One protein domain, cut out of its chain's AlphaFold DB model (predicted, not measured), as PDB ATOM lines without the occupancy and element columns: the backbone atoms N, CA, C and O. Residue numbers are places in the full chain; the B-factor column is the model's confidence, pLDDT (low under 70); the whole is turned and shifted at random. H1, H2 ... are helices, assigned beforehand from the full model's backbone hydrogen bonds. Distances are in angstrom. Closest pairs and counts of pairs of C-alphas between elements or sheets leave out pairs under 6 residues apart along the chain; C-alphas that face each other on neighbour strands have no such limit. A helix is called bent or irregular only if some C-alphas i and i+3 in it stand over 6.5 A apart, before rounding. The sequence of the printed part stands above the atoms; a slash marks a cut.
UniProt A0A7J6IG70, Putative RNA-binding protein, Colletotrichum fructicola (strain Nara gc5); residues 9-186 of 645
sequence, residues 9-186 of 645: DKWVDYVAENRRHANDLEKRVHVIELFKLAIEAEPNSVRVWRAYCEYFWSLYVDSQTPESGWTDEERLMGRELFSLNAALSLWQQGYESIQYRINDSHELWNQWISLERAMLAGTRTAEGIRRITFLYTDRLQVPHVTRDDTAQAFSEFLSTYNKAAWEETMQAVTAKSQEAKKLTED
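What this domain is: This is residues 9 to 186 of the 645 residues of the protein "Putative RNA-binding protein" of Colletotrichum fructicola (strain Nara gc5) (UniProt A0A7J6IG70). Eight helices stand side by side, alternately running one way and the other, in a flat slab made of two staggered rows: H1, H3, H6 and H8 in one row, H2, H5, H7 and H9 in the other. H4 slants across the end of H3 near one edge of the slab, and the short H10 follows H9 at the far edge. The eight form a bundle, up and down, each helix running against the one before it in the bundle. The printed part has 178 residues with ten named helices, H1 to H10 in order along the chain, and no named strand; the class is all helix. The whole is compact, with a radius of gyration of the C-alphas of 18.3 A, and its spans are 51 by 37 by 18 A.

Where its parts are: H1 is residues 9 to 20, with C-alpha 9 at (150.254, 255.282, 227.463). H2, residues 25 to 41, is 24.5 A from first to last C-alpha, and H3, residues 46 to 64, is 27.0 A. H4 is residues 72 to 81. H5, residues 84 to 98, is 21.6 A long. H6, residues 105 to 123, is 27.9 A long and ends with C-alpha 123 at (163.133, 256.778, 191.457); it is neither bent nor irregular, but only just: C-alphas 105 and 108 are 6.1 A apart. H7, residues 126 to 139, is 20.1 A long, and H8, residues 147 to 161, is 20.9 A. H9, residues 163 to 176, is 20.2 A long and irregular, with C-alphas 164 and 167 7.7 A apart. H10, residues 178 to 185, ends with C-alpha 185 at (137.132, 235.224, 208.471).

How they stand to each other: H1 and H2 form a helical hairpin at a shallow tilt of 5 degrees, their closest C-alphas, Trp 11 and Ala 38, 6.0 A apart. H2 and H3 form the next hairpin, at 21 degrees, closest at the C-alphas of Phe 35 and Tyr 52, 6.0 A. H3 is the hub, touching five helices. With residues 47 to 51 alone it touches H1, the same way at 16 degrees, closest at the C-alphas of Val 12 and Val 48, 6.0 A. With residues 59 to 64 alone it touches H4 at a steep tilt of 47 degrees; the closest C-alphas, Ser 63 and Arg 75, are 4.9 A apart. H3 touches H5 at 4 degrees, opposite ways, with the closest C-alphas, Trp 49 and Gly 94, 5.6 A apart. It also touches H6, closest at the C-alphas of Arg 50 and Leu 108, 6.0 A. Further hairpins are H5 and H6, closest at the C-alphas of Ile 98 and Ser 105, 5.7 A; H6 and H7, at Leu 120 and Gly 128, 5.9 A; H7 and H8, at Tyr 136 and Phe 154, 6.2 A; and H8 and H9, at Leu 158 and Trp 166, 5.6 A. H9 and H10 meet only through their link. H4 and H5 are apart. Every O i to N i+4 pair is within hydrogen-bond range in H1, H2, H3, H7, H8 and H10; the counts are 5 of 6 in H4, 10 of 11 in H5, 14 of 15 in H6 and 8 of 10 in H9.

The domain as a whole: The two C-alphas farthest apart, those of Asp 72 and Asp 186, are 55.0 A apart. The printed part has no cut, and no link between its helices is long. The mean pLDDT of the printed part is 93.9, and no printed residue is under 70.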
ATOM      1  N   ASP A   9     150.599 253.859 227.327       94.12
ATOM      2  CA  ASP A   9     150.254 255.282 227.463       94.12
ATOM      3  C   ASP A   9     151.365 256.067 228.166       94.12
ATOM      4  O   ASP A   9     151.848 257.074 227.652       94.12
ATOM      5  N   LYS A  10     151.832 255.564 229.317       95.00
ATOM      6  CA  LYS A  10     152.844 256.250 230.130       95.00
ATOM      7  C   LYS A  10     154.205 256.265 229.440       95.00
ATOM      8  O   LYS A  10     154.956 257.217 229.628       95.00
ATOM      9  N   TRP A  11     154.527 255.237 228.650       96.12
ATOM     10  CA  TRP A  11     155.724 255.235 227.807       96.12
ATOM     11  C   TRP A  11     155.627 256.270 226.686       96.12
ATOM     12  O   TRP A  11     156.551 257.066 226.524       96.12
ATOM     13  N   VAL A  12     154.511 256.314 225.952       95.12
ATOM     14  CA  VAL A  12     154.302 257.296 224.878       95.12
ATOM     15  C   VAL A  12     154.353 258.728 225.422       95.12
ATOM     16  O   VAL A  12     155.080 259.548 224.864       95.12
ATOM     17  N   ASP A  13     153.670 259.019 226.532       95.12
ATOM     18  CA  ASP A  13     153.666 260.351 227.152       95.12
ATOM     19  C   ASP A  13     155.059 260.756 227.663       95.12
ATOM     20  O   ASP A  13     155.538 261.852 227.359       95.12
ATOM     21  N   TYR A  14     155.752 259.862 228.377       95.50
ATOM     22  CA  TYR A  14     157.093 260.123 228.913       95.50
ATOM     23  C   TYR A  14     158.119 260.397 227.806       95.50
ATOM     24  O   TYR A  14     158.899 261.350 227.893       95.50
ATOM     25  N   VAL A  15     158.115 259.601 226.732       95.69
ATOM     26  CA  VAL A  15     159.037 259.811 225.605       95.69
ATOM     27  C   VAL A  15     158.641 261.052 224.796       95.69
ATOM     28  O   VAL A  15     159.519 261.799 224.359       95.69
ATOM     29  N   ALA A  16     157.344 261.354 224.658       94.38
ATOM     30  CA  ALA A  16     156.874 262.585 224.020       94.38
ATOM     31  C   ALA A  16     157.278 263.851 224.798       94.38
ATOM     32  O   ALA A  16     157.628 264.858 224.176       94.38
ATOM     33  N   GLU A  17     157.282 263.823 226.133       93.81
ATOM     34  CA  GLU A  17     157.761 264.946 226.944       93.81
ATOM     35  C   GLU A  17     159.284 265.123 226.854       93.81
ATOM     36  O   GLU A  17     159.754 266.248 226.670       93.81
ATOM     37  N   ASN A  18     160.064 264.039 226.858       93.94
ATOM     38  CA  ASN A  18     161.505 264.120 226.595       93.94
ATOM     39  C   ASN A  18     161.796 264.656 225.176       93.94
ATOM     40  O   ASN A  18     162.636 265.543 225.010       93.94
ATOM     41  N   ARG A  19     161.031 264.227 224.159       93.44
ATOM     42  CA  ARG A  19     161.128 264.728 222.773       93.44
ATOM     43  C   ARG A  19     160.920 266.243 222.665       93.44
ATOM     44  O   ARG A  19     161.615 266.876 221.875       93.44
ATOM     45  N   ARG A  20     160.020 266.845 223.457       92.12
ATOM     46  CA  ARG A  20     159.803 268.313 223.470       92.12
ATOM     47  C   ARG A  20     161.041 269.103 223.903       92.12
ATOM     48  O   ARG A  20     161.164 270.269 223.540       92.12
ATOM     49  N   HIS A  21     161.950 268.476 224.647       90.56
ATOM     50  CA  HIS A  21     163.168 269.092 225.172       90.56
ATOM     51  C   HIS A  21     164.434 268.706 224.378       90.56
ATOM     52  O   HIS A  21     165.528 269.154 224.715       90.56
ATOM     53  N   ALA A  22     164.306 267.908 223.308       91.62
ATOM     54  CA  ALA A  22     165.421 267.419 222.492       91.62
ATOM     55  C   ALA A  22     165.903 268.455 221.455       91.62
ATOM     56  O   ALA A  22     165.680 268.328 220.248       91.62
ATOM     57  N   ASN A  23     166.553 269.511 221.950       88.69
ATOM     58  CA  ASN A  23     166.995 270.661 221.156       88.69
ATOM     59  C   ASN A  23     168.372 270.505 220.474       88.69
ATOM     60  O   ASN A  23     168.707 271.338 219.637       88.69
ATOM     61  N   ASP A  24     169.131 269.456 220.788       91.19
ATOM     62  CA  ASP A  24     170.431 269.119 220.191       91.19
ATOM     63  C   ASP A  24     170.509 267.626 219.824       91.19
ATOM     64  O   ASP A  24     169.644 266.825 220.196       91.19
ATOM     65  N   LEU A  25     171.531 267.247 219.052       90.69
ATOM     66  CA  LEU A  25     171.718 265.870 218.585       90.69
ATOM     67  C   LEU A  25     171.866 264.847 219.727       90.69
ATOM     68  O   LEU A  25     171.322 263.750 219.611       90.69
ATOM     69  N   GLU A  26     172.534 265.196 220.831       93.44
ATOM     70  CA  GLU A  26     172.723 264.298 221.980       93.44
ATOM     71  C   GLU A  26     171.374 263.930 222.614       93.44
ATOM     72  O   GLU A  26     171.043 262.749 222.738       93.44
ATOM     73  N   LYS A  27     170.521 264.921 222.903       93.88
ATOM     74  CA  LYS A  27     169.171 264.661 223.420       93.88
ATOM     75  C   LYS A  27     168.278 263.945 222.403       93.88
ATOM     76  O   LYS A  27     167.432 263.150 222.808       93.88
ATOM     77  N   ARG A  28     168.446 264.180 221.094       94.69
ATOM     78  CA  ARG A  28     167.703 263.439 220.049       94.69
ATOM     79  C   ARG A  28     168.080 261.955 220.029       94.69
ATOM     80  O   ARG A  28     167.197 261.108 219.903       94.69
ATOM     81  N   VAL A  29     169.362 261.631 220.222       95.25
ATOM     82  CA  VAL A  29     169.824 260.246 220.418       95.25
ATOM     83  C   VAL A  29     169.289 259.677 221.734       95.25
ATOM     84  O   VAL A  29     168.774 258.562 221.730       95.25
ATOM     85  N   HIS A  30     169.288 260.442 222.827       96.00
ATOM     86  CA  HIS A  30     168.723 259.973 224.096       96.00
ATOM     87  C   HIS A  30     167.230 259.604 223.987       96.00
ATOM     88  O   HIS A  30     166.799 258.578 224.506       96.00
ATOM     89  N   VAL A  31     166.427 260.359 223.231       96.94
ATOM     90  CA  VAL A  31     165.016 260.000 222.973       96.94
ATOM     91  C   VAL A  31     164.889 258.673 222.199       96.94
ATOM     92  O   VAL A  31     163.940 257.927 222.437       96.94
ATOM     93  N   ILE A  32     165.852 258.316 221.339       96.88
ATOM     94  CA  ILE A  32     165.922 256.977 220.718       96.88
ATOM     95  C   ILE A  32     166.243 255.895 221.763       96.88
ATOM     96  O   ILE A  32     165.672 254.809 221.702       96.88
ATOM     97  N   GLU A  33     167.120 256.161 222.733       96.44
ATOM     98  CA  GLU A  33     167.392 255.229 223.841       96.44
ATOM     99  C   GLU A  33     166.144 255.002 224.703       96.44
ATOM    100  O   GLU A  33     165.815 253.862 225.024       96.44
ATOM    101  N   LEU A  34     165.390 256.065 225.001       97.12
ATOM    102  CA  LEU A  34     164.115 255.949 225.707       97.12
ATOM    103  C   LEU A  34     163.073 255.163 224.895       97.12
ATOM    104  O   LEU A  34     162.327 254.379 225.478       97.12
ATOM    105  N   PHE A  35     163.043 255.299 223.563       97.56
ATOM    106  CA  PHE A  35     162.209 254.447 222.708       97.56
ATOM    107  C   PHE A  35     162.660 252.979 222.688       97.56
ATOM    108  O   PHE A  35     161.800 252.102 222.650       97.56
ATOM    109  N   LYS A  36     163.968 252.686 222.762       96.69
ATOM    110  CA  LYS A  36     164.476 251.307 222.914       96.69
ATOM    111  C   LYS A  36     163.998 250.686 224.227       96.69
ATOM    112  O   LYS A  36     163.401 249.616 224.202       96.69
ATOM    113  N   LEU A  37     164.136 251.404 225.344       96.75
ATOM    114  CA  LEU A  37     163.584 250.974 226.635       96.75
ATOM    115  C   LEU A  37     162.053 250.804 226.583       96.75
ATOM    116  O   LEU A  37     161.517 249.880 227.192       96.75
ATOM    117  N   ALA A  38     161.351 251.649 225.820       96.69
ATOM    118  CA  ALA A  38     159.908 251.541 225.633       96.69
ATOM    119  C   ALA A  38     159.497 250.279 224.853       96.69
ATOM    120  O   ALA A  38     158.536 249.630 225.253       96.69
ATOM    121  N   ILE A  39     160.209 249.887 223.786       96.19
ATOM    122  CA  ILE A  39     159.940 248.613 223.086       96.19
ATOM    123  C   ILE A  39     160.460 247.395 223.861       96.19
ATOM    124  O   ILE A  39     159.908 246.314 223.722       96.19
ATOM    125  N   GLU A  40     161.460 247.540 224.731       94.62
ATOM    126  CA  GLU A  40     161.839 246.478 225.672       94.62
ATOM    127  C   GLU A  40     160.778 246.290 226.772       94.62
ATOM    128  O   GLU A  40     160.583 245.179 227.260       94.62
ATOM    129  N   ALA A  41     160.059 247.342 227.172       94.38
ATOM    130  CA  ALA A  41     158.949 247.254 228.122       94.38
ATOM    131  C   ALA A  41     157.622 246.823 227.469       94.38
ATOM    132  O   ALA A  41     156.898 246.008 228.033       94.38
ATOM    133  N   GLU A  42     157.318 247.324 226.272       95.81
ATOM    134  CA  GLU A  42     156.038 247.156 225.570       95.81
ATOM    135  C   GLU A  42     156.242 246.631 224.126       95.81
ATOM    136  O   GLU A  42     155.745 247.238 223.170       95.81
ATOM    137  N   PRO A  43     156.946 245.493 223.915       94.81
ATOM    138  CA  PRO A  43     157.423 245.046 222.592       94.81
ATOM    139  C   PRO A  43     156.329 244.801 221.555       94.81
ATOM    140  O   PRO A  43     156.609 244.756 220.361       94.81
ATOM    141  N   ASN A  44     155.078 244.672 221.995       93.69
ATOM    142  CA  ASN A  44     153.949 244.390 221.124       93.69
ATOM    143  C   ASN A  44     152.965 245.575 221.030       93.69
ATOM    144  O   ASN A  44     151.855 245.396 220.523       93.69
ATOM    145  N   SER A  45     153.314 246.769 221.539       96.00
ATOM    146  CA  SER A  45     152.463 247.964 221.441       96.00
ATOM    147  C   SER A  45     152.650 248.664 220.096       96.00
ATOM    148  O   SER A  45     153.703 249.234 219.805       96.00
ATOM    149  N   VAL A  46     151.584 248.691 219.292       96.44
ATOM    150  CA  VAL A  46     151.557 249.412 218.008       96.44
ATOM    151  C   VAL A  46     151.835 250.903 218.203       96.44
ATOM    152  O   VAL A  46     152.483 251.513 217.360       96.44
ATOM    153  N   ARG A  47     151.396 251.495 219.322       96.19
ATOM    154  CA  ARG A  47     151.546 252.932 219.598       96.19
ATOM    155  C   ARG A  47     152.984 253.315 219.932       96.19
ATOM    156  O   ARG A  47     153.462 254.315 219.403       96.19
ATOM    157  N   VAL A  48     153.684 252.508 220.735       97.12
ATOM    158  CA  VAL A  48     155.112 252.720 221.029       97.12
ATOM    159  C   VAL A  48     155.944 252.567 219.753       97.12
ATOM    160  O   VAL A  48     156.700 253.476 219.407       97.12
ATOM    161  N   TRP A  49     155.745 251.478 219.003       97.88
ATOM    162  CA  TRP A  49     156.439 251.251 217.732       97.88
ATOM    163  C   TRP A  49     156.176 252.351 216.705       97.88
ATOM    164  O   TRP A  49     157.114 252.873 216.109       97.88
ATOM    165  N   ARG A  50     154.915 252.754 216.526       96.81
ATOM    166  CA  ARG A  50     154.537 253.824 215.600       96.81
ATOM    167  C   ARG A  50     155.197 255.151 215.977       96.81
ATOM    168  O   ARG A  50     155.807 255.774 215.113       96.81
ATOM    169  N   ALA A  51     155.144 255.546 217.249       97.12
ATOM    170  CA  ALA A  51     155.778 256.775 217.725       97.12
ATOM    171  C   ALA A  51     157.309 256.758 217.544       97.12
ATOM    172  O   ALA A  51     157.886 257.779 217.162       97.12
ATOM    173  N   TYR A  52     157.957 255.606 217.756       97.94
ATOM    174  CA  TYR A  52     159.392 255.430 217.525       97.94
ATOM    175  C   TYR A  52     159.745 255.541 216.034       97.94
ATOM    176  O   TYR A  52     160.603 256.342 215.662       97.94
ATOM    177  N   CYS A  53     159.052 254.798 215.168       97.88
ATOM    178  CA  CYS A  53     159.290 254.800 213.725       97.88
ATOM    179  C   CYS A  53     159.015 256.175 213.087       97.88
ATOM    180  O   CYS A  53     159.823 256.656 212.291       97.88
ATOM    181  N   GLU A  54     157.924 256.851 213.470       97.00
ATOM    182  CA  GLU A  54     157.617 258.218 213.028       97.00
ATOM    183  C   GLU A  54     158.673 259.227 213.521       97.00
ATOM    184  O   GLU A  54     159.068 260.123 212.769       97.00
ATOM    185  N   TYR A  55     159.188 259.076 214.749       96.88
ATOM    186  CA  TYR A  55     160.259 259.934 215.261       96.88
ATOM    187  C   TYR A  55     161.592 259.708 214.537       96.88
ATOM    188  O   TYR A  55     162.176 260.672 214.039       96.88
ATOM    189  N   PHE A  56     162.051 258.460 214.411       97.44
ATOM    190  CA  PHE A  56     163.294 258.136 213.705       97.44
ATOM    191  C   PHE A  56     163.237 258.591 212.238       97.44
ATOM    192  O   PHE A  56     164.204 259.149 211.721       97.44
ATOM    193  N   TRP A  57     162.080 258.442 211.581       96.50
ATOM    194  CA  TRP A  57     161.872 258.964 210.231       96.50
ATOM    195  C   TRP A  57     161.956 260.497 210.169       96.50
ATOM    196  O   TRP A  57     162.560 261.027 209.237       96.50
ATOM    197  N   SER A  58     161.425 261.222 211.165       95.06
ATOM    198  CA  SER A  58     161.594 262.685 211.226       95.06
ATOM    199  C   SER A  58     163.065 263.100 211.373       95.06
ATOM    200  O   SER A  58     163.513 263.974 210.639       95.06
ATOM    201  N   LEU A  59     163.853 262.404 212.203       95.06
ATOM    202  CA  LEU A  59     165.294 262.660 212.343       95.06
ATOM    203  C   LEU A  59     166.073 262.374 211.046       95.06
ATOM    204  O   LEU A  59     166.976 263.131 210.690       95.06
ATOM    205  N   TYR A  60     165.701 261.324 210.304       95.31
ATOM    206  CA  TYR A  60     166.246 261.074 208.968       95.31
ATOM    207  C   TYR A  60     165.948 262.247 208.019       95.31
ATOM    208  O   TYR A  60     166.883 262.798 207.435       95.31
ATOM    209  N   VAL A  61     164.688 262.677 207.894       93.94
ATOM    210  CA  VAL A  61     164.287 263.784 206.999       93.94
ATOM    211  C   VAL A  61     164.972 265.106 207.375       93.94
ATOM    212  O   VAL A  61     165.485 265.800 206.488       93.94
ATOM    213  N   ASP A  62     165.060 265.414 208.668       93.06
ATOM    214  CA  ASP A  62     165.733 266.608 209.187       93.06
ATOM    215  C   ASP A  62     167.243 266.594 208.903       93.06
ATOM    216  O   ASP A  62     167.822 267.631 208.573       93.06
ATOM    217  N   SER A  63     167.882 265.417 208.961       92.81
ATOM    218  CA  SER A  63     169.300 265.257 208.607       92.81
ATOM    219  C   SER A  63     169.571 265.460 207.112       92.81
ATOM    220  O   SER A  63     170.666 265.867 206.723       92.81
ATOM    221  N   GLN A  64     168.599 265.213 206.228       88.75
ATOM    222  CA  GLN A  64     168.782 265.473 204.796       88.75
ATOM    223  C   GLN A  64     168.540 266.949 204.456       88.75
ATOM    224  O   GLN A  64     169.308 267.531 203.685       88.75
ATOM    225  N   THR A  65     167.516 267.554 205.055       89.38
ATOM    226  CA  THR A  65     166.956 268.860 204.676       89.38
ATOM    227  C   THR A  65     167.729 270.037 205.298       89.38
ATOM    228  O   THR A  65     167.866 270.079 206.516       89.38
ATOM    229  N   PRO A  66     168.202 271.040 204.526       80.06
ATOM    230  CA  PRO A  66     168.868 272.224 205.096       80.06
ATOM    231  C   PRO A  66     167.960 273.113 205.961       80.06
ATOM    232  O   PRO A  66     168.443 273.831 206.830       80.06
ATOM    233  N   GLU A  67     166.648 273.070 205.725       78.69
ATOM    234  CA  GLU A  67     165.635 273.910 206.382       78.69
ATOM    235  C   GLU A  67     165.214 273.403 207.779       78.69
ATOM    236  O   GLU A  67     164.424 274.056 208.452       78.69
ATOM    237  N   SER A  68     165.753 272.268 208.247       79.31
ATOM    238  CA  SER A  68     165.398 271.643 209.535       79.31
ATOM    239  C   SER A  68     165.840 272.427 210.779       79.31
ATOM    240  O   SER A  68     165.480 272.074 211.899       79.31
ATOM    241  N   GLY A  69     166.650 273.478 210.609       81.94
ATOM    242  CA  GLY A  69     167.210 274.273 211.706       81.94
ATOM    243  C   GLY A  69     168.388 273.617 212.438       81.94
ATOM    244  O   GLY A  69     168.910 274.209 213.380       81.94
ATOM    245  N   TRP A  70     168.829 272.428 212.013       89.69
ATOM    246  CA  TRP A  70     170.022 271.763 212.547       89.69
ATOM    247  C   TRP A  70     171.294 272.438 212.020       89.69
ATOM    248  O   TRP A  70     171.362 272.820 210.844       89.69
ATOM    249  N   THR A  71     172.328 272.526 212.860       90.75
ATOM    250  CA  THR A  71     173.656 273.010 212.440       90.75
ATOM    251  C   THR A  71     174.281 272.094 211.380       90.75
ATOM    252  O   THR A  71     173.914 270.925 211.261       90.75
ATOM    253  N   ASP A  72     175.236 272.598 210.592       87.94
ATOM    254  CA  ASP A  72     175.883 271.795 209.541       87.94
ATOM    255  C   ASP A  72     176.633 270.571 210.110       87.94
ATOM    256  O   ASP A  72     176.639 269.510 209.484       87.94
ATOM    257  N   GLU A  73     177.192 270.690 211.319       89.81
ATOM    258  CA  GLU A  73     177.865 269.602 212.044       89.81
ATOM    259  C   GLU A  73     176.870 268.538 212.533       89.81
ATOM    260  O   GLU A  73     177.045 267.351 212.244       89.81
ATOM    261  N   GLU A  74     175.775 268.941 213.196       90.38
ATOM    262  CA  GLU A  74     174.691 268.020 213.572       90.38
ATOM    263  C   GLU A  74     174.065 267.347 212.349       90.38
ATOM    264  O   GLU A  74     173.685 266.179 212.417       90.38
ATOM    265  N   ARG A  75     173.949 268.064 211.225       90.88
ATOM    266  CA  ARG A  75     173.382 267.532 209.983       90.88
ATOM    267  C   ARG A  75     174.310 266.503 209.341       90.88
ATOM    268  O   ARG A  75     173.822 265.500 208.827       90.88
ATOM    269  N   LEU A  76     175.629 266.705 209.397       90.06
ATOM    270  CA  LEU A  76     176.607 265.720 208.935       90.06
ATOM    271  C   LEU A  76     176.556 264.447 209.794       90.06
ATOM    272  O   LEU A  76     176.330 263.367 209.254       90.06
ATOM    273  N   MET A  77     176.658 264.578 211.121       91.56
ATOM    274  CA  MET A  77     176.575 263.437 212.049       91.56
ATOM    275  C   MET A  77     175.211 262.729 211.980       91.56
ATOM    276  O   MET A  77     175.131 261.501 211.971       91.56
ATOM    277  N   GLY A  78     174.118 263.488 211.861       91.12
ATOM    278  CA  GLY A  78     172.762 262.956 211.730       91.12
ATOM    279  C   GLY A  78     172.560 262.099 210.478       91.12
ATOM    280  O   GLY A  78     171.810 261.130 210.528       91.12
ATOM    281  N   ARG A  79     173.257 262.394 209.371       92.00
ATOM    282  CA  ARG A  79     173.204 261.581 208.140       92.00
ATOM    283  C   ARG A  79     173.863 260.212 208.304       92.00
ATOM    284  O   ARG A  79     173.431 259.261 207.655       92.00
ATOM    285  N   GLU A  80     174.879 260.113 209.158       91.31
ATOM    286  CA  GLU A  80     175.544 258.850 209.494       91.31
ATOM    287  C   GLU A  80     174.704 258.032 210.488       91.31
ATOM    288  O   GLU A  80     174.466 256.843 210.271       91.31
ATOM    289  N   LEU A  81     174.183 258.682 211.536       92.69
ATOM    290  CA  LEU A  81     173.376 258.049 212.586       92.69
ATOM    291  C   LEU A  81     171.986 257.600 212.100       92.69
ATOM    292  O   LEU A  81     171.531 256.506 212.439       92.69
ATOM    293  N   PHE A  82     171.301 258.423 211.301       95.31
ATOM    294  CA  PHE A  82     169.897 258.230 210.913       95.31
ATOM    295  C   PHE A  82     169.763 257.836 209.439       95.31
ATOM    296  O   PHE A  82     168.961 258.396 208.696       95.31
ATOM    297  N   SER A  83     170.572 256.871 208.990       95.19
ATOM    298  CA  SER A  83     170.551 256.414 207.593       95.19
ATOM    299  C   SER A  83     169.180 255.863 207.159       95.19
ATOM    300  O   SER A  83     168.461 255.236 207.941       95.19
ATOM    301  N   LEU A  84     168.849 256.011 205.869       93.44
ATOM    302  CA  LEU A  84     167.607 255.482 205.289       93.44
ATOM    303  C   LEU A  84     167.442 253.971 205.535       93.44
ATOM    304  O   LEU A  84     166.346 253.507 205.835       93.44
ATOM    305  N   ASN A  85     168.531 253.201 205.443       94.00
ATOM    306  CA  ASN A  85     168.493 251.757 205.677       94.00
ATOM    307  C   ASN A  85     168.150 251.419 207.139       94.00
ATOM    308  O   ASN A  85     167.364 250.506 207.381       94.00
ATOM    309  N   ALA A  86     168.676 252.180 208.106       95.81
ATOM    310  CA  ALA A  86     168.296 252.035 209.510       95.81
ATOM    311  C   ALA A  86     166.813 252.385 209.726       95.81
ATOM    312  O   ALA A  86     166.103 251.636 210.392       95.81
ATOM    313  N   ALA A  87     166.322 253.459 209.097       95.88
ATOM    314  CA  ALA A  87     164.925 253.870 209.207       95.88
ATOM    315  C   ALA A  87     163.954 252.813 208.641       95.88
ATOM    316  O   ALA A  87     162.981 252.454 209.301       95.88
ATOM    317  N   LEU A  88     164.224 252.269 207.448       94.88
ATOM    318  CA  LEU A  88     163.385 251.225 206.838       94.88
ATOM    319  C   LEU A  88     163.493 249.880 207.570       94.88
ATOM    320  O   LEU A  88     162.492 249.178 207.696       94.88
ATOM    321  N   SER A  89     164.674 249.536 208.093       96.44
ATOM    322  CA  SER A  89     164.835 248.352 208.946       96.44
ATOM    323  C   SER A  89     164.053 248.489 210.256       96.44
ATOM    324  O   SER A  89     163.474 247.507 210.707       96.44
ATOM    325  N   LEU A  90     163.961 249.693 210.830       97.75
ATOM    326  CA  LEU A  90     163.160 249.944 212.028       97.75
ATOM    327  C   LEU A  90     161.652 249.779 211.763       97.75
ATOM    328  O   LEU A  90     160.974 249.115 212.545       97.75
ATOM    329  N   TRP A  91     161.133 250.301 210.641       97.56
ATOM    330  CA  TRP A  91     159.743 250.047 210.223       97.56
ATOM    331  C   TRP A  91     159.463 248.546 210.045       97.56
ATOM    332  O   TRP A  91     158.413 248.071 210.478       97.56
ATOM    333  N   GLN A  92     160.405 247.799 209.463       96.56
ATOM    334  CA  GLN A  92     160.294 246.349 209.300       96.56
ATOM    335  C   GLN A  92     160.293 245.610 210.652       96.56
ATOM    336  O   GLN A  92     159.378 244.833 210.902       96.56
ATOM    337  N   GLN A  93     161.245 245.891 211.549       97.12
ATOM    338  CA  GLN A  93     161.313 245.285 212.891       97.12
ATOM    339  C   GLN A  93     160.045 245.571 213.715       97.12
ATOM    340  O   GLN A  93     159.503 244.679 214.375       97.12
ATOM    341  N   GLY A  94     159.539 246.806 213.641       97.06
ATOM    342  CA  GLY A  94     158.301 247.199 214.306       97.06
ATOM    343  C   GLY A  94     157.076 246.488 213.742       97.06
ATOM    344  O   GLY A  94     156.205 246.089 214.510       97.06
ATOM    345  N   TYR A  95     157.027 246.261 212.425       97.12
ATOM    346  CA  TYR A  95     155.996 245.438 211.795       97.12
ATOM    347  C   TYR A  95     156.086 243.973 212.236       97.12
ATOM    348  O   TYR A  95     155.096 243.424 212.714       97.12
ATOM    349  N   GLU A  96     157.264 243.356 212.130       95.81
ATOM    350  CA  GLU A  96     157.492 241.943 212.464       95.81
ATOM    351  C   GLU A  96     157.087 241.618 213.913       95.81
ATOM    352  O   GLU A  96     156.513 240.555 214.164       95.81
ATOM    353  N   SER A  97     157.288 242.568 214.834       95.12
ATOM    354  CA  SER A  97     156.917 242.476 216.257       95.12
ATOM    355  C   SER A  97     155.403 242.526 216.530       95.12
ATOM    356  O   SER A  97     154.944 242.016 217.551       95.12
ATOM    357  N   ILE A  98     154.602 243.131 215.641       96.00
ATOM    358  CA  ILE A  98     153.154 243.345 215.849       96.00
ATOM    359  C   ILE A  98     152.262 242.673 214.800       96.00
ATOM    360  O   ILE A  98     151.042 242.717 214.944       96.00
ATOM    361  N   GLN A  99     152.825 242.084 213.742       95.69
ATOM    362  CA  GLN A  99     152.116 241.689 212.515       95.69
ATOM    363  C   GLN A  99     150.854 240.837 212.732       95.69
ATOM    364  O   GLN A  99     149.876 241.008 212.004       95.69
ATOM    365  N   TYR A 100     150.858 239.985 213.764       95.56
ATOM    366  CA  TYR A 100     149.760 239.090 214.144       95.56
ATOM    367  C   TYR A 100     148.662 239.744 215.004       95.56
ATOM    368  O   TYR A 100     147.665 239.100 215.329       95.56
ATOM    369  N   ARG A 101     148.786 241.033 215.353       95.94
ATOM    370  CA  ARG A 101     147.679 241.825 215.910       95.94
ATOM    371  C   ARG A 101     146.686 242.143 214.790       95.94
ATOM    372  O   ARG A 101     146.799 243.163 214.105       95.94
ATOM    373  N   ILE A 102     145.723 241.244 214.583       95.62
ATOM    374  CA  ILE A 102     144.739 241.271 213.480       95.62
ATOM    375  C   ILE A 102     144.053 242.641 213.327       95.62
ATOM    376  O   ILE A 102     143.814 243.093 212.205       95.62
ATOM    377  N   ASN A 103     143.752 243.318 214.439       95.19
ATOM    378  CA  ASN A 103     142.956 244.542 214.454       95.19
ATOM    379  C   ASN A 103     143.732 245.833 214.131       95.19
ATOM    380  O   ASN A 103     143.128 246.739 213.567       95.19
ATOM    381  N   ASP A 104     145.017 245.955 214.491       95.50
ATOM    382  CA  ASP A 104     145.760 247.236 214.471       95.50
ATOM    383  C   ASP A 104     147.174 247.176 213.856       95.50
ATOM    384  O   ASP A 104     147.723 248.219 213.505       95.50
ATOM    385  N   SER A 105     147.729 245.990 213.574       96.75
ATOM    386  CA  SER A 105     149.009 245.833 212.843       96.75
ATOM    387  C   SER A 105     149.057 246.550 211.484       96.75
ATOM    388  O   SER A 105     150.129 246.886 210.978       96.75
ATOM    389  N   HIS A 106     147.887 246.792 210.885       96.12
ATOM    390  CA  HIS A 106     147.747 247.490 209.614       96.12
ATOM    391  C   HIS A 106     148.119 248.980 209.697       96.12
ATOM    392  O   HIS A 106     148.546 249.526 208.685       96.12
ATOM    393  N   GLU A 107     148.015 249.641 210.859       96.12
ATOM    394  CA  GLU A 107     148.337 251.072 210.989       96.12
ATOM    395  C   GLU A 107     149.804 251.356 210.641       96.12
ATOM    396  O   GLU A 107     150.108 252.211 209.808       96.12
ATOM    397  N   LEU A 108     150.715 250.596 211.254       96.62
ATOM    398  CA  LEU A 108     152.156 250.743 211.062       96.62
ATOM    399  C   LEU A 108     152.589 250.258 209.672       96.62
ATOM    400  O   LEU A 108     153.411 250.904 209.023       96.62
ATOM    401  N   TRP A 109     152.003 249.158 209.184       97.88
ATOM    402  CA  TRP A 109     152.310 248.631 207.855       97.88
ATOM    403  C   TRP A 109     151.852 249.573 206.729       97.88
ATOM    404  O   TRP A 109     152.611 249.824 205.793       97.88
ATOM    405  N   ASN A 110     150.652 250.159 206.842       97.44
ATOM    406  CA  ASN A 110     150.144 251.146 205.884       97.44
ATOM    407  C   ASN A 110     151.045 252.390 205.827       97.44
ATOM    408  O   ASN A 110     151.303 252.915 204.743       97.44
ATOM    409  N   GLN A 111     151.570 252.832 206.974       96.56
ATOM    410  CA  GLN A 111     152.516 253.944 207.017       96.56
ATOM    411  C   GLN A 111     153.849 253.566 206.347       96.56
ATOM    412  O   GLN A 111     154.295 254.287 205.454       96.56
ATOM    413  N   TRP A 112     154.438 252.409 206.675       97.44
ATOM    414  CA  TRP A 112     155.680 251.927 206.049       97.44
ATOM    415  C   TRP A 112     155.560 251.782 204.521       97.44
ATOM    416  O   TRP A 112     156.374 252.347 203.785       97.44
ATOM    417  N   ILE A 113     154.523 251.101 204.017       96.94
ATOM    418  CA  ILE A 113     154.355 250.897 202.569       96.94
ATOM    419  C   ILE A 113     154.100 252.220 201.827       96.94
ATOM    420  O   ILE A 113     154.457 252.342 200.653       96.94
ATOM    421  N   SER A 114     153.535 253.239 202.493       95.94
ATOM    422  CA  SER A 114     153.380 254.577 201.909       95.94
ATOM    423  C   SER A 114     154.733 255.255 201.648       95.94
ATOM    424  O   SER A 114     154.922 255.842 200.580       95.94
ATOM    425  N   LEU A 115     155.702 255.094 202.558       94.44
ATOM    426  CA  LEU A 115     157.060 255.631 202.427       94.44
ATOM    427  C   LEU A 115     157.831 254.912 201.312       94.44
ATOM    428  O   LEU A 115     158.417 255.563 200.446       94.44
ATOM    429  N   GLU A 116     157.761 253.576 201.269       94.00
ATOM    430  CA  GLU A 116     158.328 252.757 200.183       94.00
ATOM    431  C   GLU A 116     157.771 253.193 198.813       94.00
ATOM    432  O   GLU A 116     158.530 253.452 197.871       94.00
ATOM    433  N   ARG A 117     156.444 253.368 198.702       94.19
ATOM    434  CA  ARG A 117     155.782 253.849 197.475       94.19
ATOM    435  C   ARG A 117     156.183 255.278 197.105       94.19
ATOM    436  O   ARG A 117     156.351 255.549 195.916       94.19
ATOM    437  N   ALA A 118     156.359 256.177 198.074       92.62
ATOM    438  CA  ALA A 118     156.796 257.552 197.825       92.62
ATOM    439  C   ALA A 118     158.224 257.606 197.252       92.62
ATOM    440  O   ALA A 118     158.465 258.286 196.254       92.62
ATOM    441  N   MET A 119     159.154 256.823 197.811       90.06
ATOM    442  CA  MET A 119     160.523 256.707 197.288       90.06
ATOM    443  C   MET A 119     160.556 256.090 195.882       90.06
ATOM    444  O   MET A 119     161.295 256.561 195.010       90.06
ATOM    445  N   LEU A 120     159.727 255.071 195.619       92.19
ATOM    446  CA  LEU A 120     159.617 254.494 194.278       92.19
ATOM    447  C   LEU A 120     159.006 255.478 193.267       92.19
ATOM    448  O   LEU A 120     159.432 255.490 192.115       92.19
ATOM    449  N   ALA A 121     158.050 256.324 193.658       89.19
ATOM    450  CA  ALA A 121     157.415 257.268 192.734       89.19
ATOM    451  C   ALA A 121     158.425 258.237 192.082       89.19
ATOM    452  O   ALA A 121     158.287 258.551 190.893       89.19
ATOM    453  N   GLY A 122     159.447 258.657 192.844       83.19
ATOM    454  CA  GLY A 122     160.540 259.516 192.376       83.19
ATOM    455  C   GLY A 122     161.677 258.787 191.646       83.19
ATOM    456  O   GLY A 122     162.281 259.366 190.749       83.19
ATOM    457  N   THR A 123     161.967 257.525 191.990       84.31
ATOM    458  CA  THR A 123     163.133 256.778 191.457       84.31
ATOM    459  C   THR A 123     162.794 255.761 190.363       84.31
ATOM    460  O   THR A 123     163.610 255.510 189.478       84.31
ATOM    461  N   ARG A 124     161.592 255.174 190.410       85.31
ATOM    462  CA  ARG A 124     161.012 254.212 189.451       85.31
ATOM    463  C   ARG A 124     161.902 253.005 189.111       85.31
ATOM    464  O   ARG A 124     161.835 252.472 188.004       85.31
ATOM    465  N   THR A 125     162.723 252.549 190.058       90.25
ATOM    466  CA  THR A 125     163.634 251.413 189.853       90.25
ATOM    467  C   THR A 125     162.895 250.072 189.811       90.25
ATOM    468  O   THR A 125     161.950 249.824 190.561       90.25
ATOM    469  N   ALA A 126     163.374 249.150 188.970       89.38
ATOM    470  CA  ALA A 126     162.847 247.784 188.905       89.38
ATOM    471  C   ALA A 126     163.011 247.021 190.236       89.38
ATOM    472  O   ALA A 126     162.193 246.166 190.575       89.38
ATOM    473  N   GLU A 127     164.045 247.348 191.012       89.56
ATOM    474  CA  GLU A 127     164.296 246.780 192.340       89.56
ATOM    475  C   GLU A 127     163.276 247.268 193.373       89.56
ATOM    476  O   GLU A 127     162.737 246.450 194.117       89.56
ATOM    477  N   GLY A 128     162.916 248.557 193.362       90.44
ATOM    478  CA  GLY A 128     161.842 249.081 194.209       90.44
ATOM    479  C   GLY A 128     160.473 248.490 193.851       90.44
ATOM    480  O   GLY A 128     159.705 248.141 194.746       90.44
ATOM    481  N   ILE A 129     160.190 248.264 192.559       92.81
ATOM    482  CA  ILE A 129     158.978 247.539 192.126       92.81
ATOM    483  C   ILE A 129     158.968 246.112 192.696       92.81
ATOM    484  O   ILE A 129     157.949 245.685 193.242       92.81
ATOM    485  N   ARG A 130     160.093 245.384 192.632       92.81
ATOM    486  CA  ARG A 130     160.228 244.038 193.225       92.81
ATOM    487  C   ARG A 130     160.054 244.057 194.747       92.81
ATOM    488  O   ARG A 130     159.298 243.237 195.258       92.81
ATOM    489  N   ARG A 131     160.687 245.001 195.457       93.31
ATOM    490  CA  ARG A 131     160.577 245.155 196.920       93.31
ATOM    491  C   ARG A 131     159.131 245.395 197.349       93.31
ATOM    492  O   ARG A 131     158.629 244.668 198.196       93.31
ATOM    493  N   ILE A 132     158.432 246.343 196.728       95.62
ATOM    494  CA  ILE A 132     157.032 246.638 197.070       95.62
ATOM    495  C   ILE A 132     156.111 245.466 196.698       95.62
ATOM    496  O   ILE A 132     155.221 245.121 197.471       95.62
ATOM    497  N   THR A 133     156.365 244.788 195.572       95.31
ATOM    498  CA  THR A 133     155.629 243.565 195.196       95.31
ATOM    499  C   THR A 133     155.802 242.453 196.236       95.31
ATOM    500  O   THR A 133     154.828 241.781 196.580       95.31
ATOM    501  N   PHE A 134     157.013 242.286 196.778       95.50
ATOM    502  CA  PHE A 134     157.281 241.369 197.886       95.50
ATOM    503  C   PHE A 134     156.526 241.785 199.159       95.50
ATOM    504  O   PHE A 134     155.799 240.962 199.699       95.50
ATOM    505  N   LEU A 135     156.606 243.052 199.585       96.81
ATOM    506  CA  LEU A 135     155.945 243.533 200.810       96.81
ATOM    507  C   LEU A 135     154.415 243.358 200.789       96.81
ATOM    508  O   LEU A 135     153.834 242.948 201.790       96.81
ATOM    509  N   TYR A 136     153.753 243.615 199.654       97.56
ATOM    510  CA  TYR A 136     152.319 243.328 199.499       97.56
ATOM    511  C   TYR A 136     152.018 241.818 199.493       97.56
ATOM    512  O   TYR A 136     151.042 241.384 200.105       97.56
ATOM    513  N   THR A 137     152.849 241.012 198.821       96.19
ATOM    514  CA  THR A 137     152.711 239.543 198.783       96.19
ATOM    515  C   THR A 137     152.838 238.933 200.177       96.19
ATOM    516  O   THR A 137     152.063 238.051 200.544       96.19
ATOM    517  N   ASP A 138     153.807 239.411 200.953       96.31
ATOM    518  CA  ASP A 138     154.061 239.009 202.330       96.31
ATOM    519  C   ASP A 138     152.888 239.394 203.241       96.31
ATOM    520  O   ASP A 138     152.241 238.519 203.815       96.31
ATOM    521  N   ARG A 139     152.492 240.677 203.247       97.19
ATOM    522  CA  ARG A 139     151.385 241.165 204.082       97.19
ATOM    523  C   ARG A 139     150.065 240.436 203.834       97.19
ATOM    524  O   ARG A 139     149.325 240.189 204.782       97.19
ATOM    525  N   LEU A 140     149.762 240.064 202.589       96.88
ATOM    526  CA  LEU A 140     148.540 239.320 202.256       96.88
ATOM    527  C   LEU A 140     148.542 237.865 202.766       96.88
ATOM    528  O   LEU A 140     147.479 237.247 202.799       96.88
ATOM    529  N   GLN A 141     149.691 237.328 203.188       95.56
ATOM    530  CA  GLN A 141     149.816 236.031 203.867       95.56
ATOM    531  C   GLN A 141     149.733 236.146 205.407       95.56
ATOM    532  O   GLN A 141     149.740 235.121 206.084       95.56
ATOM    533  N   VAL A 142     149.581 237.354 205.968       95.44
ATOM    534  CA  VAL A 142     149.357 237.579 207.408       95.44
ATOM    535  C   VAL A 142     147.881 237.944 207.662       95.44
ATOM    536  O   VAL A 142     147.362 238.830 206.981       95.44
ATOM    537  N   PRO A 143     147.166 237.317 208.619       95.94
ATOM    538  CA  PRO A 143     145.772 237.663 208.935       95.94
ATOM    539  C   PRO A 143     145.617 239.089 209.494       95.94
ATOM    540  O   PRO A 143     146.330 239.466 210.422       95.94
ATOM    541  N   HIS A 144     144.687 239.887 208.952       95.75
ATOM    542  CA  HIS A 144     144.398 241.253 209.425       95.75
ATOM    543  C   HIS A 144     143.066 241.813 208.895       95.75
ATOM    544  O   HIS A 144     142.662 241.505 207.778       95.75
ATOM    545  N   VAL A 145     142.404 242.696 209.656       94.88
ATOM    546  CA  VAL A 145     141.041 243.182 209.328       94.88
ATOM    547  C   VAL A 145     140.928 244.028 208.050       94.88
ATOM    548  O   VAL A 145     139.844 244.110 207.490       94.88
ATOM    549  N   THR A 146     142.013 244.651 207.575       95.44
ATOM    550  CA  THR A 146     142.021 245.491 206.353       95.44
ATOM    551  C   THR A 146     142.566 244.749 205.124       95.44
ATOM    552  O   THR A 146     143.074 245.372 204.192       95.44
ATOM    553  N   ARG A 147     142.529 243.408 205.129       94.69
ATOM    554  CA  ARG A 147     143.167 242.573 204.094       94.69
ATOM    555  C   ARG A 147     142.696 242.913 202.677       94.69
ATOM    556  O   ARG A 147     143.497 242.892 201.743       94.69
ATOM    557  N   ASP A 148     141.416 243.226 202.509       94.56
ATOM    558  CA  ASP A 148     140.850 243.496 201.186       94.56
ATOM    559  C   ASP A 148     141.215 244.904 200.677       94.56
ATOM    560  O   ASP A 148     141.513 245.046 199.489       94.56
ATOM    561  N   ASP A 149     141.375 245.897 201.564       96.75
ATOM    562  CA  ASP A 149     141.971 247.202 201.225       96.75
ATOM    563  C   ASP A 149     143.426 247.028 200.753       96.75
ATOM    564  O   ASP A 149     143.848 247.586 199.735       96.75
ATOM    565  N   THR A 150     144.201 246.192 201.457       97.06
ATOM    566  CA  THR A 150     145.576 245.836 201.074       97.06
ATOM    567  C   THR A 150     145.620 245.121 199.719       97.06
ATOM    568  O   THR A 150     146.501 245.410 198.905       97.06
ATOM    569  N   ALA A 151     144.663 244.231 199.436       95.75
ATOM    570  CA  ALA A 151     144.560 243.523 198.160       95.75
ATOM    571  C   ALA A 151     144.179 244.459 196.999       95.75
ATOM    572  O   ALA A 151     144.757 244.353 195.912       95.75
ATOM    573  N   GLN A 152     143.267 245.413 197.225       96.44
ATOM    574  CA  GLN A 152     142.944 246.445 196.241       96.44
ATOM    575  C   GLN A 152     144.162 247.336 195.959       96.44
ATOM    576  O   GLN A 152     144.563 247.474 194.803       96.44
ATOM    577  N   ALA A 153     144.806 247.874 196.999       96.62
ATOM    578  CA  ALA A 153     145.977 248.739 196.855       96.62
ATOM    579  C   ALA A 153     147.156 248.037 196.149       96.62
ATOM    580  O   ALA A 153     147.905 248.680 195.406       96.62
ATOM    581  N   PHE A 154     147.308 246.719 196.333       96.81
ATOM    582  CA  PHE A 154     148.281 245.910 195.596       96.81
ATOM    583  C   PHE A 154     147.933 245.784 194.107       96.81
ATOM    584  O   PHE A 154     148.797 245.964 193.248       96.81
ATOM    585  N   SER A 155     146.662 245.515 193.791       95.69
ATOM    586  CA  SER A 155     146.174 245.413 192.412       95.69
ATOM    587  C   SER A 155     146.336 246.734 191.650       95.69
ATOM    588  O   SER A 155     146.847 246.748 190.526       95.69
ATOM    589  N   GLU A 156     145.997 247.861 192.287       95.81
ATOM    590  CA  GLU A 156     146.231 249.213 191.768       95.81
ATOM    591  C   GLU A 156     147.724 249.463 191.503       95.81
ATOM    592  O   GLU A 156     148.102 249.909 190.411       95.81
ATOM    593  N   PHE A 157     148.590 249.106 192.460       95.75
ATOM    594  CA  PHE A 157     150.043 249.211 192.326       95.75
ATOM    595  C   PHE A 157     150.577 248.401 191.135       95.75
ATOM    596  O   PHE A 157     151.246 248.964 190.263       95.75
ATOM    597  N   LEU A 158     150.241 247.111 191.039       94.25
ATOM    598  CA  LEU A 158     150.658 246.260 189.922       94.25
ATOM    599  C   LEU A 158     150.120 246.769 188.580       94.25
ATOM    600  O   LEU A 158     150.861 246.780 187.601       94.25
ATOM    601  N   SER A 159     148.873 247.248 188.516       93.62
ATOM    602  CA  SER A 159     148.297 247.781 187.270       93.62
ATOM    603  C   SER A 159     149.033 249.029 186.761       93.62
ATOM    604  O   SER A 159     149.084 249.265 185.553       93.62
ATOM    605  N   THR A 160     149.650 249.783 187.680       92.38
ATOM    606  CA  THR A 160     150.421 250.999 187.398       92.38
ATOM    607  C   THR A 160     151.871 250.684 187.020       92.38
ATOM    608  O   THR A 160     152.391 251.251 186.061       92.38
ATOM    609  N   TYR A 161     152.535 249.788 187.762       90.06
ATOM    610  CA  TYR A 161     153.987 249.571 187.664       90.06
ATOM    611  C   TYR A 161     154.410 248.262 186.977       90.06
ATOM    612  O   TYR A 161     155.548 248.164 186.525       90.06
ATOM    613  N   ASN A 162     153.536 247.255 186.885       88.38
ATOM    614  CA  ASN A 162     153.850 245.945 186.301       88.38
ATOM    615  C   ASN A 162     152.616 245.279 185.657       88.38
ATOM    616  O   ASN A 162     152.261 244.137 185.958       88.38
ATOM    617  N   LYS A 163     151.949 245.997 184.745       90.88
ATOM    618  CA  LYS A 163     150.720 245.525 184.081       90.88
ATOM    619  C   LYS A 163     150.891 244.185 183.347       90.88
ATOM    620  O   LYS A 163     149.929 243.433 183.244       90.88
ATOM    621  N   ALA A 164     152.092 243.879 182.852       89.75
ATOM    622  CA  ALA A 164     152.370 242.655 182.098       89.75
ATOM    623  C   ALA A 164     152.295 241.379 182.958       89.75
ATOM    624  O   ALA A 164     151.760 240.380 182.494       89.75
ATOM    625  N   ALA A 165     152.778 241.423 184.205       88.69
ATOM    626  CA  ALA A 165     152.720 240.292 185.137       88.69
ATOM    627  C   ALA A 165     151.562 240.401 186.152       88.69
ATOM    628  O   ALA A 165     151.525 239.638 187.118       88.69
ATOM    629  N   TRP A 166     150.637 241.355 185.969       94.00
ATOM    630  CA  TRP A 166     149.540 241.631 186.909       94.00
ATOM    631  C   TRP A 166     148.703 240.380 187.192       94.00
ATOM    632  O   TRP A 166     148.513 240.027 188.352       94.00
ATOM    633  N   GLU A 167     148.258 239.678 186.146       90.88
ATOM    634  CA  GLU A 167     147.350 238.536 186.290       90.88
ATOM    635  C   GLU A 167     148.033 237.340 186.967       90.88
ATOM    636  O   GLU A 167     147.532 236.836 187.969       90.88
ATOM    637  N   GLU A 168     149.216 236.946 186.486       94.12
ATOM    638  CA  GLU A 168     150.030 235.871 187.070       94.12
ATOM    639  C   GLU A 168     150.349 236.143 188.551       94.12
ATOM    640  O   GLU A 168     150.157 235.276 189.408       94.12
ATOM    641  N   THR A 169     150.766 237.373 188.875       92.00
ATOM    642  CA  THR A 169     151.091 237.765 190.254       92.00
ATOM    643  C   THR A 169     149.846 237.734 191.141       92.00
ATOM    644  O   THR A 169     149.884 237.156 192.227       92.00
ATOM    645  N   MET A 170     148.722 238.301 190.690       93.00
ATOM    646  CA  MET A 170     147.479 238.313 191.468       93.00
ATOM    647  C   MET A 170     146.911 236.903 191.672       93.00
ATOM    648  O   MET A 170     146.455 236.600 192.776       93.00
ATOM    649  N   GLN A 171     146.991 236.011 190.678       93.25
ATOM    650  CA  GLN A 171     146.615 234.600 190.836       93.25
ATOM    651  C   GLN A 171     147.515 233.895 191.869       93.25
ATOM    652  O   GLN A 171     147.006 233.270 192.804       93.25
ATOM    653  N   ALA A 172     148.839 234.052 191.769       94.19
ATOM    654  CA  ALA A 172     149.795 233.429 192.686       94.19
ATOM    655  C   ALA A 172     149.647 233.918 194.142       94.19
ATOM    656  O   ALA A 172     149.684 233.112 195.075       94.19
ATOM    657  N   VAL A 173     149.440 235.222 194.356       94.12
ATOM    658  CA  VAL A 173     149.227 235.798 195.697       94.12
ATOM    659  C   VAL A 173     147.844 235.444 196.248       94.12
ATOM    660  O   VAL A 173     147.712 235.161 197.441       94.12
ATOM    661  N   THR A 174     146.818 235.351 195.397       93.75
ATOM    662  CA  THR A 174     145.494 234.850 195.804       93.75
ATOM    663  C   THR A 174     145.582 233.404 196.286       93.75
ATOM    664  O   THR A 174     145.046 233.101 197.348       93.75
ATOM    665  N   ALA A 175     146.309 232.530 195.582       94.50
ATOM    666  CA  ALA A 175     146.497 231.138 195.993       94.50
ATOM    667  C   ALA A 175     147.226 231.009 197.344       94.50
ATOM    668  O   ALA A 175     146.791 230.245 198.204       94.50
ATOM    669  N   LYS A 176     148.294 231.790 197.567       93.31
ATOM    670  CA  LYS A 176     149.054 231.777 198.833       93.31
ATOM    671  C   LYS A 176     148.278 232.353 200.022       93.31
ATOM    672  O   LYS A 176     148.400 231.851 201.133       93.31
ATOM    673  N   SER A 177     147.461 233.383 199.803       94.06
ATOM    674  CA  SER A 177     146.755 234.101 200.879       94.06
ATOM    675  C   SER A 177     145.448 233.453 201.360       94.06
ATOM    676  O   SER A 177     144.783 234.026 202.224       94.06
ATOM    677  N   GLN A 178     145.061 232.272 200.855       93.25
ATOM    678  CA  GLN A 178     143.804 231.613 201.255       93.25
ATOM    679  C   GLN A 178     143.758 231.248 202.745       93.25
ATOM    680  O   GLN A 178     142.726 231.437 203.387       93.25
ATOM    681  N   GLU A 179     144.865 230.765 203.317       91.94
ATOM    682  CA  GLU A 179     144.924 230.424 204.744       91.94
ATOM    683  C   GLU A 179     144.797 231.676 205.622       91.94
ATOM    684  O   GLU A 179     143.974 231.712 206.535       91.94
ATOM    685  N   ALA A 180     145.529 232.739 205.281       92.94
ATOM    686  CA  ALA A 180     145.481 234.014 205.989       92.94
ATOM    687  C   ALA A 180     144.105 234.693 205.907       92.94
ATOM    688  O   ALA A 180     143.620 235.255 206.893       92.94
ATOM    689  N   LYS A 181     143.454 234.597 204.739       95.00
ATOM    690  CA  LYS A 181     142.070 235.027 204.548       95.00
ATOM    691  C   LYS A 181     141.139 234.264 205.491       95.00
ATOM    692  O   LYS A 181     140.479 234.902 206.305       95.00
ATOM    693  N   LYS A 182     141.150 232.926 205.454       93.69
ATOM    694  CA  LYS A 182     140.272 232.114 206.306       93.69
ATOM    695  C   LYS A 182     140.509 232.379 207.798       93.69
ATOM    696  O   LYS A 182     139.558 232.529 208.554       93.69
ATOM    697  N   LEU A 183     141.766 232.499 208.228       93.56
ATOM    698  CA  LEU A 183     142.099 232.832 209.618       93.56
ATOM    699  C   LEU A 183     141.581 234.220 210.041       93.56
ATOM    700  O   LEU A 183     141.338 234.425 211.229       93.56
ATOM    701  N   THR A 184     141.385 235.150 209.103       94.69
ATOM    702  CA  THR A 184     140.707 236.429 209.370       94.69
ATOM    703  C   THR A 184     139.190 236.211 209.486       94.69
ATOM    704  O   THR A 184     138.605 236.564 210.508       94.69
ATOM    705  N   GLU A 185     138.576 235.529 208.511       95.19
ATOM    706  CA  GLU A 185     137.132 235.224 208.471       95.19
ATOM    707  C   GLU A 185     136.649 234.435 209.708       95.19
ATOM    708  O   GLU A 185     135.602 234.743 210.278       95.19
ATOM    709  N   ASP A 186     137.446 233.471 210.191       93.75
ATOM    710  CA  ASP A 186     137.189 232.688 211.413       93.75
ATOM    711  C   ASP A 186     137.074 233.577 212.685       93.75
ATOM    712  O   ASP A 186     136.631 233.097 213.731       93.75
TER     713      ASP A 186